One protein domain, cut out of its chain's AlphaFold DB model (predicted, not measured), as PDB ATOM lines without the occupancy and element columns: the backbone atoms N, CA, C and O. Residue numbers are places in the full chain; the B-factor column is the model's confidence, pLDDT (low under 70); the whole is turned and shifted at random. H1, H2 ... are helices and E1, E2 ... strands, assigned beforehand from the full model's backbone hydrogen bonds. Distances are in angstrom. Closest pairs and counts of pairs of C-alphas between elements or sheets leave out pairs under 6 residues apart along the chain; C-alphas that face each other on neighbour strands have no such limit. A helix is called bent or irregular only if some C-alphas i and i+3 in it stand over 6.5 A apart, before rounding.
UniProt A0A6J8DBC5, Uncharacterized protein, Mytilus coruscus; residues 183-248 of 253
ATOM      1  N   ASN A 183      48.403  41.641  80.536       68.06
ATOM      2  CA  ASN A 183      48.279  42.292  81.836       68.06
ATOM      3  C   ASN A 183      46.897  42.102  82.465       68.06
ATOM      4  O   ASN A 183      46.823  41.625  83.590       68.06
ATOM      5  N   GLU A 184      45.798  42.342  81.748       64.25
ATOM      6  CA  GLU A 184      44.445  42.120  82.283       64.25
ATOM      7  C   GLU A 184      44.191  40.656  82.661       64.25
ATOM      8  O   GLU A 184      43.530  40.362  83.661       64.25
ATOM      9  N   ARG A 185      44.727  39.709  81.879       69.19
ATOM     10  CA  ARG A 185      44.669  38.279  82.219       69.19
ATOM     11  C   ARG A 185      45.445  37.987  83.502       69.19
ATOM     12  O   ARG A 185      44.921  37.277  84.360       69.19
ATOM     13  N   LYS A 186      46.638  38.570  83.662       71.94
ATOM     14  CA  LYS A 186      47.445  38.466  84.888       71.94
ATOM     15  C   LYS A 186      46.749  39.113  86.085       71.94
ATOM     16  O   LYS A 186      46.679  38.489  87.137       71.94
ATOM     17  N   GLU A 187      46.176  40.304  85.947       77.56
ATOM     18  CA  GLU A 187      45.450  40.994  87.022       77.56
ATOM     19  C   GLU A 187      44.198  40.225  87.453       77.56
ATOM     20  O   GLU A 187      43.938  40.046  88.648       77.56
ATOM     21  N   ALA A 188      43.431  39.708  86.490       70.88
ATOM     22  CA  ALA A 188      42.278  38.862  86.771       70.88
ATOM     23  C   ALA A 188      42.695  37.566  87.482       70.88
ATOM     24  O   ALA A 188      42.004  37.126  88.405       70.88
ATOM     25  N   GLN A 189      43.823  36.970  87.088       80.06
ATOM     26  CA  GLN A 189      44.383  35.792  87.744       80.06
ATOM     27  C   GLN A 189      44.840  36.103  89.175       80.06
ATOM     28  O   GLN A 189      44.383  35.439  90.102       80.06
ATOM     29  N   GLN A 190      45.611  37.172  89.385       89.94
ATOM     30  CA  GLN A 190      46.028  37.622  90.718       89.94
ATOM     31  C   GLN A 190      44.830  37.927  91.623       89.94
ATOM     32  O   GLN A 190      44.849  37.647  92.820       89.94
ATOM     33  N   THR A 191      43.762  38.503  91.070       83.81
ATOM     34  CA  THR A 191      42.534  38.779  91.823       83.81
ATOM     35  C   THR A 191      41.845  37.483  92.244       83.81
ATOM     36  O   THR A 191      41.401  37.375  93.387       83.81
ATOM     37  N   ARG A 192      41.781  36.481  91.357       81.25
ATOM     38  CA  ARG A 192      41.236  35.152  91.683       81.25
ATOM     39  C   ARG A 192      42.074  34.449  92.745       81.25
ATOM     40  O   ARG A 192      41.507  34.003  93.732       81.25
ATOM     41  N   GLU A 193      43.394  34.449  92.596       91.75
ATOM     42  CA  GLU A 193      44.328  33.875  93.571       91.75
ATOM     43  C   GLU A 193      44.184  34.545  94.943       91.75
ATOM     44  O   GLU A 193      44.032  33.858  95.947       91.75
ATOM     45  N   LYS A 194      44.097  35.883  95.004       92.25
ATOM     46  CA  LYS A 194      43.830  36.615  96.258       92.25
ATOM     47  C   LYS A 194      42.486  36.243  96.882       92.25
ATOM     48  O   LYS A 194      42.373  36.184  98.106       92.25
ATOM     49  N   VAL A 195      41.447  36.042  96.074       83.75
ATOM     50  CA  VAL A 195      40.123  35.630  96.563       83.75
ATOM     51  C   VAL A 195      40.158  34.196  97.089       83.75
ATOM     52  O   VAL A 195      39.582  33.929  98.144       83.75
ATOM     53  N   ASP A 196      40.828  33.283  96.395       87.44
ATOM     54  CA  ASP A 196      40.899  31.879  96.791       87.44
ATOM     55  C   ASP A 196      41.810  31.671  98.004       87.44
ATOM     56  O   ASP A 196      41.441  30.925  98.910       87.44
ATOM     57  N   GLU A 197      42.900  32.430  98.114       93.31
ATOM     58  CA  GLU A 197      43.743  32.465  99.312       93.31
ATOM     59  C   GLU A 197      42.961  32.953 100.536       93.31
ATOM     60  O   GLU A 197      42.989  32.337 101.600       93.31
ATOM     61  N   ARG A 198      42.160  34.014 100.378       84.88
ATOM     62  CA  ARG A 198      41.273  34.494 101.451       84.88
ATOM     63  C   ARG A 198      40.242  33.444 101.859       84.88
ATOM     64  O   ARG A 198      39.979  33.294 103.049       84.88
ATOM     65  N   LYS A 199      39.667  32.706 100.903       84.12
ATOM     66  CA  LYS A 199      38.741  31.598 101.204       84.12
ATOM     67  C   LYS A 199      39.440  30.445 101.916       84.12
ATOM     68  O   LYS A 199      38.815  29.811 102.760       84.12
ATOM     69  N   ARG A 200      40.692  30.143 101.558       89.69
ATOM     70  CA  ARG A 200      41.496  29.096 102.196       89.69
ATOM     71  C   ARG A 200      41.776  29.454 103.651       89.69
ATOM     72  O   ARG A 200      41.401  28.681 104.524       89.69
ATOM     73  N   LYS A 201      42.262  30.672 103.905       92.75
ATOM     74  CA  LYS A 201      42.476  31.186 105.261       92.75
ATOM     75  C   LYS A 201      41.194  31.177 106.100       92.75
ATOM     76  O   LYS A 201      41.190  30.651 107.199       92.75
ATOM     77  N   ALA A 202      40.072  31.641 105.542       84.00
ATOM     78  CA  ALA A 202      38.789  31.608 106.250       84.00
ATOM     79  C   ALA A 202      38.327  30.178 106.605       84.00
ATOM     80  O   ALA A 202      37.661  29.979 107.616       84.00
ATOM     81  N   LYS A 203      38.666  29.169 105.788       85.19
ATOM     82  CA  LYS A 203      38.389  27.758 106.108       85.19
ATOM     83  C   LYS A 203      39.316  27.221 107.198       85.19
ATOM     84  O   LYS A 203      38.840  26.474 108.046       85.19
ATOM     85  N   GLU A 204      40.599  27.572 107.160       91.06
ATOM     86  CA  GLU A 204      41.585  27.193 108.181       91.06
ATOM     87  C   GLU A 204      41.207  27.801 109.541       91.06
ATOM     88  O   GLU A 204      41.061  27.060 110.512       91.06
ATOM     89  N   ASP A 205      40.892  29.100 109.582       86.56
ATOM     90  CA  ASP A 205      40.417  29.803 110.782       86.56
ATOM     91  C   ASP A 205      39.133  29.154 111.341       86.56
ATOM     92  O   ASP A 205      38.992  28.955 112.551       86.56
ATOM     93  N   ALA A 206      38.194  28.764 110.466       82.00
ATOM     94  CA  ALA A 206      36.969  28.072 110.870       82.00
ATOM     95  C   ALA A 206      37.243  26.665 111.433       82.00
ATOM     96  O   ALA A 206      36.597  26.243 112.396       82.00
ATOM     97  N   GLN A 207      38.206  25.931 110.866       87.12
ATOM     98  CA  GLN A 207      38.621  24.621 111.378       87.12
ATOM     99  C   GLN A 207      39.345  24.731 112.721       87.12
ATOM    100  O   GLN A 207      39.094  23.919 113.611       87.12
ATOM    101  N   GLU A 208      40.214  25.724 112.894       90.19
ATOM    102  CA  GLU A 208      40.903  25.962 114.163       90.19
ATOM    103  C   GLU A 208      39.908  26.348 115.261       90.19
ATOM    104  O   GLU A 208      39.933  25.789 116.358       90.19
ATOM    105  N   THR A 209      38.960  27.231 114.935       84.06
ATOM    106  CA  THR A 209      37.871  27.613 115.840       84.06
ATOM    107  C   THR A 209      37.068  26.386 116.272       84.06
ATOM    108  O   THR A 209      36.801  26.207 117.460       84.06
ATOM    109  N   ARG A 210      36.746  25.488 115.334       83.19
ATOM    110  CA  ARG A 210      36.066  24.221 115.631       83.19
ATOM    111  C   ARG A 210      36.862  23.341 116.599       83.19
ATOM    112  O   ARG A 210      36.279  22.858 117.565       83.19
ATOM    113  N   LYS A 211      38.171  23.172 116.383       89.25
ATOM    114  CA  LYS A 211      39.037  22.385 117.282       89.25
ATOM    115  C   LYS A 211      39.040  22.944 118.707       89.25
ATOM    116  O   LYS A 211      38.867  22.181 119.647       89.25
ATOM    117  N   ARG A 212      39.123  24.272 118.876       86.69
ATOM    118  CA  ARG A 212      39.063  24.914 120.208       86.69
ATOM    119  C   ARG A 212      37.739  24.649 120.936       86.69
ATOM    120  O   ARG A 212      37.719  24.471 122.155       86.69
ATOM    121  N   TYR A 213      36.622  24.621 120.211       84.94
ATOM    122  CA  TYR A 213      35.324  24.268 120.795       84.94
ATOM    123  C   TYR A 213      35.257  22.792 121.202       84.94
ATOM    124  O   TYR A 213      34.790  22.488 122.298       84.94
ATOM    125  N   GLU A 214      35.771  21.891 120.362       86.25
ATOM    126  CA  GLU A 214      35.849  20.456 120.665       86.25
ATOM    127  C   GLU A 214      36.726  20.188 121.905       86.25
ATOM    128  O   GLU A 214      36.302  19.461 122.801       86.25
ATOM    129  N   GLU A 215      37.886  20.843 122.021       92.62
ATOM    130  CA  GLU A 215      38.799  20.719 123.173       92.62
ATOM    131  C   GLU A 215      38.221  21.296 124.473       92.62
ATOM    132  O   GLU A 215      38.444  20.756 125.553       92.62
ATOM    133  N   SER A 216      37.454  22.387 124.390       90.12
ATOM    134  CA  SER A 216      36.852  23.021 125.571       90.12
ATOM    135  C   SER A 216      35.562  22.349 126.053       90.12
ATOM    136  O   SER A 216      35.025  22.747 127.088       90.12
ATOM    137  N   GLY A 217      35.025  21.373 125.308       89.88
ATOM    138  CA  GLY A 217      33.741  20.721 125.599       89.88
ATOM    139  C   GLY A 217      32.531  21.665 125.537       89.88
ATOM    140  O   GLY A 217      31.416  21.278 125.899       89.88
ATOM    141  N   LYS A 218      32.725  22.912 125.091       84.19
ATOM    142  CA  LYS A 218      31.670  23.918 124.963       84.19
ATOM    143  C   LYS A 218      31.058  23.824 123.574       84.19
ATOM    144  O   LYS A 218      31.762  23.791 122.569       84.19
ATOM    145  N   LYS A 219      29.726  23.827 123.503       76.31
ATOM    146  CA  LYS A 219      29.035  23.938 122.215       76.31
ATOM    147  C   LYS A 219      29.291  25.333 121.628       76.31
ATOM    148  O   LYS A 219      29.166  26.308 122.372       76.31
ATOM    149  N   PRO A 220      29.624  25.446 120.331       64.81
ATOM    150  CA  PRO A 220      29.814  26.739 119.693       64.81
ATOM    151  C   PRO A 220      28.524  27.556 119.780       64.81
ATOM    152  O   PRO A 220      27.447  27.065 119.428       64.81
ATOM    153  N   HIS A 221      28.631  28.802 120.242       65.81
ATOM    154  CA  HIS A 221      27.517  29.736 120.165       65.81
ATOM    155  C   HIS A 221      27.269  30.034 118.679       65.81
ATOM    156  O   HIS A 221      28.194  30.349 117.929       65.81
ATOM    157  N   VAL A 222      26.021  29.898 118.221       59.97
ATOM    158  CA  VAL A 222      25.646  30.037 116.795       59.97
ATOM    159  C   VAL A 222      26.020  31.420 116.237       59.97
ATOM    160  O   VAL A 222      26.204  31.578 115.030       59.97
ATOM    161  N   GLU A 223      26.195  32.402 117.119       59.75
ATOM    162  CA  GLU A 223      26.532  33.780 116.775       59.75
ATOM    163  C   GLU A 223      28.031  34.042 116.560       59.75
ATOM    164  O   GLU A 223      28.374  35.027 115.912       59.75
ATOM    165  N   ASP A 224      28.927  33.143 116.971       54.88
ATOM    166  CA  ASP A 224      30.378  33.369 116.846       54.88
ATOM    167  C   ASP A 224      30.955  32.912 115.493       54.88
ATOM    168  O   ASP A 224      32.132  33.108 115.205       54.88
ATOM    169  N   ASN A 225      30.128  32.328 114.617       55.28
ATOM    170  CA  ASN A 225      30.547  31.768 113.323       55.28
ATOM    171  C   ASN A 225      30.241  32.672 112.118       55.28
ATOM    172  O   ASN A 225      30.081  32.191 110.987       55.28
ATOM    173  N   TYR A 226      30.127  33.983 112.338       55.44
ATOM    174  CA  TYR A 226      29.870  34.943 111.269       55.44
ATOM    175  C   TYR A 226      31.162  35.558 110.738       55.44
ATOM    176  O   TYR A 226      31.785  36.396 111.383       55.44
ATOM    177  N   TYR A 227      31.488  35.249 109.483       57.16
ATOM    178  CA  TYR A 227      32.432  36.052 108.715       57.16
ATOM    179  C   TYR A 227      31.647  37.092 107.911       57.16
ATOM    180  O   TYR A 227      31.023  36.777 106.892       57.16
ATOM    181  N   ASN A 228      31.657  38.344 108.378       48.59
ATOM    182  CA  ASN A 228      31.138  39.475 107.610       48.59
ATOM    183  C   ASN A 228      32.147  39.840 106.517       48.59
ATOM    184  O   ASN A 228      33.110  40.566 106.760       48.59
ATOM    185  N   TYR A 229      31.923  39.343 105.301       54.41
ATOM    186  CA  TYR A 229      32.606  39.854 104.116       54.41
ATOM    187  C   TYR A 229      31.738  40.920 103.457       54.41
ATOM    188  O   TYR A 229      30.519  40.807 103.448       54.41
ATOM    189  N   ARG A 230      32.389  41.963 102.929       47.34
ATOM    190  CA  ARG A 230      31.861  43.312 102.641       47.34
ATOM    191  C   ARG A 230      30.493  43.448 101.943       47.34
ATOM    192  O   ARG A 230      29.944  44.527 102.049       47.34
ATOM    193  N   ASP A 231      29.928  42.401 101.336       48.84
ATOM    194  CA  ASP A 231      28.550  42.368 100.802       48.84
ATOM    195  C   ASP A 231      27.858  40.986 100.937       48.84
ATOM    196  O   ASP A 231      26.766  40.744 100.409       48.84
ATOM    197  N   GLU A 232      28.483  40.033 101.632       54.06
ATOM    198  CA  GLU A 232      28.041  38.640 101.705       54.06
ATOM    199  C   GLU A 232      28.225  38.082 103.111       54.06
ATOM    200  O   GLU A 232      29.332  38.007 103.645       54.06
ATOM    201  N   ARG A 233      27.116  37.632 103.697       56.50
ATOM    202  CA  ARG A 233      27.121  36.925 104.971       56.50
ATOM    203  C   ARG A 233      27.389  35.454 104.682       56.50
ATOM    204  O   ARG A 233      26.509  34.742 104.183       56.50
ATOM    205  N   LEU A 234      28.615  35.015 104.945       57.41
ATOM    206  CA  LEU A 234      28.985  33.607 104.888       57.41
ATOM    207  C   LEU A 234      28.689  32.980 106.250       57.41
ATOM    208  O   LEU A 234      29.233  33.413 107.264       57.41
ATOM    209  N   THR A 235      27.811  31.982 106.272       60.72
ATOM    210  CA  THR A 235      27.528  31.183 107.467       60.72
ATOM    211  C   THR A 235      28.071  29.782 107.268       60.72
ATOM    212  O   THR A 235      27.793  29.125 106.262       60.72
ATOM    213  N   PHE A 236      28.879  29.316 108.214       56.12
ATOM    214  CA  PHE A 236      29.373  27.947 108.185       56.12
ATOM    215  C   PHE A 236      28.323  27.016 108.794       56.12
ATOM    216  O   PHE A 236      27.932  27.180 109.947       56.12
ATOM    217  N   ASN A 237      27.836  26.050 108.015       69.62
ATOM    218  CA  ASN A 237      26.946  25.012 108.522       69.62
ATOM    219  C   ASN A 237      27.793  23.814 108.973       69.62
ATOM    220  O   ASN A 237      28.366  23.117 108.132       69.62
ATOM    221  N   PHE A 238      27.865  23.596 110.288       60.16
ATOM    222  CA  PHE A 238      28.680  22.542 110.901       60.16
ATOM    223  C   PHE A 238      28.179  21.138 110.576       60.16
ATOM    224  O   PHE A 238      28.992  20.281 110.240       60.16
ATOM    225  N   ASP A 239      26.861  20.928 110.584       68.19
ATOM    226  CA  ASP A 239      26.260  19.614 110.329       68.19
ATOM    227  C   ASP A 239      26.550  19.120 108.910       68.19
ATOM    228  O   ASP A 239      26.743  17.931 108.670       68.19
ATOM    229  N   LYS A 240      26.593  20.048 107.951       70.94
ATOM    230  CA  LYS A 240      26.807  19.744 106.529       70.94
ATOM    231  C   LYS A 240      28.243  19.951 106.070       70.94
ATOM    232  O   LYS A 240      28.552  19.634 104.926       70.94
ATOM    233  N   ASN A 241      29.108  20.492 106.927       70.56
ATOM    234  CA  ASN A 241      30.480  20.870 106.593       70.56
ATOM    235  C   ASN A 241      30.568  21.749 105.321       70.56
ATOM    236  O   ASN A 241      31.412  21.546 104.448       70.56
ATOM    237  N   THR A 242      29.650  22.714 105.184       62.47
ATOM    238  CA  THR A 242      29.521  23.567 103.985       62.47
ATOM    239  C   THR A 242      29.357  25.042 104.339       62.47
ATOM    240  O   THR A 242      28.625  25.385 105.266       62.47
ATOM    241  N   LEU A 243      29.971  25.920 103.539       60.81
ATOM    242  CA  LEU A 243      29.758  27.372 103.575       60.81
ATOM    243  C   LEU A 243      28.457  27.737 102.852       60.81
ATOM    244  O   LEU A 243      28.325  27.513 101.648       60.81
ATOM    245  N   LEU A 244      27.514  28.335 103.575       67.31
ATOM    246  CA  LEU A 244      26.290  28.900 103.019       67.31
ATOM    247  C   LEU A 244      26.506  30.382 102.713       67.31
ATOM    248  O   LEU A 244      27.017  31.149 103.529       67.31
ATOM    249  N   ARG A 245      26.118  30.787 101.501       61.62
ATOM    250  CA  ARG A 245      26.263  32.159 101.014       61.62
ATOM    251  C   ARG A 245      24.933  32.888 101.129       61.62
ATOM    252  O   ARG A 245      23.992  32.568 100.405       61.62
ATOM    253  N   THR A 246      24.874  33.895 101.990       66.75
ATOM    254  CA  THR A 246      23.714  34.783 102.116       66.75
ATOM    255  C   THR A 246      24.082  36.142 101.538       66.75
ATOM    256  O   THR A 246      24.880  36.877 102.112       66.75
ATOM    257  N   VAL A 247      23.524  36.481 100.374       57.44
ATOM    258  CA  VAL A 247      23.710  37.815  99.786       57.44
ATOM    259  C   VAL A 247      22.878  38.796 100.605       57.44
ATOM    260  O   VAL A 247      21.651  38.672 100.651       57.44
ATOM    261  N   MET A 248      23.528  39.745 101.282       53.22
ATOM    262  CA  MET A 248      22.800  40.778 102.013       53.22
ATOM    263  C   MET A 248      22.251  41.788 101.010       53.22
ATOM    264  O   MET A 248      22.976  42.305 100.167       53.22
TER     265      MET A 248
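What this domain is: This is residues 183 to 248 of the 253 residues of an uncharacterized protein of Mytilus coruscus (UniProt A0A6J8DBC5). One long, nearly straight helix, H1, makes the longest axis, and the chain folds back after its end into a small sheet of three strands, E1, E2 and E3, which meets the helix loosely at residues 202 to 206. Residues 183 to 201 of H1 stick out free, and the short helix H2 sits just before the sheet. The printed part has 66 residues with two named helices and three named strands, in the order H1, H2, E1, E2, E3, and its class is mixed, helices and strands. The sheet's order is E1, E2, E3, antiparallel throughout. The whole is loose, with a radius of gyration of the C-alphas of 14.7 A, and only just elongated, spanning 51 by 25 by 19 A.

How they stand to each other: H1, residues 183 to 216, is on the sheet but only grazes it, with its residues 202 to 206. H2, residues 222 to 225, also is on the sheet and only grazes it. H1 and H2 are close but not clearly touching, the closest C-alphas being those of Ala 206 and Asn 225, 7.8 A apart. Every O i to N i+4 pair in H1 is within hydrogen-bond range; H2 is too short for such a pair, and its one O i to N i+3 pair is not within range. E1, residues 226 to 229, and E2, residues 232 to 237, form a hairpin, antiparallel at 150 degrees, with N 232 and O 229 at 2.8 A. E2 and E3, residues 242 to 247, form a second hairpin, antiparallel at 153 degrees, with N 233 and O 246 at 2.8 A and N 235 and O 244 at 3.0 A. The three strands are a meander, each strand the antiparallel neighbour of the one before. The edge strands E1 and E3 are apart. The closest C-alphas of H2 and E2 are those of Asn 225 and Phe 236, 6.5 A apart.

Where its parts are: H1 begins at C-alpha 183, (48.279, 42.292, 81.836), and ends at C-alpha 216, (36.852, 23.021, 125.571), 49.1 A away. H2 is neither bent nor irregular, but only just: C-alphas 222 and 225 are 6.3 A apart. E1 is 9.1 A long and E2 15.3 A. E3 is 16.0 A long and ends at C-alpha 247, (23.710, 37.815, 99.786).

The domain as a whole: The C-alphas of Asn 183 and Gly 217 are the two farthest apart, 50.9 A. Without the free residues 183 to 201, the body spans 33 by 19 by 18 A. The printed part has no cut, and its four links are tight. The mean pLDDT of the printed part is 73.3; residues 183 to 185, 220 to 239 and 242 to 248 are under 70.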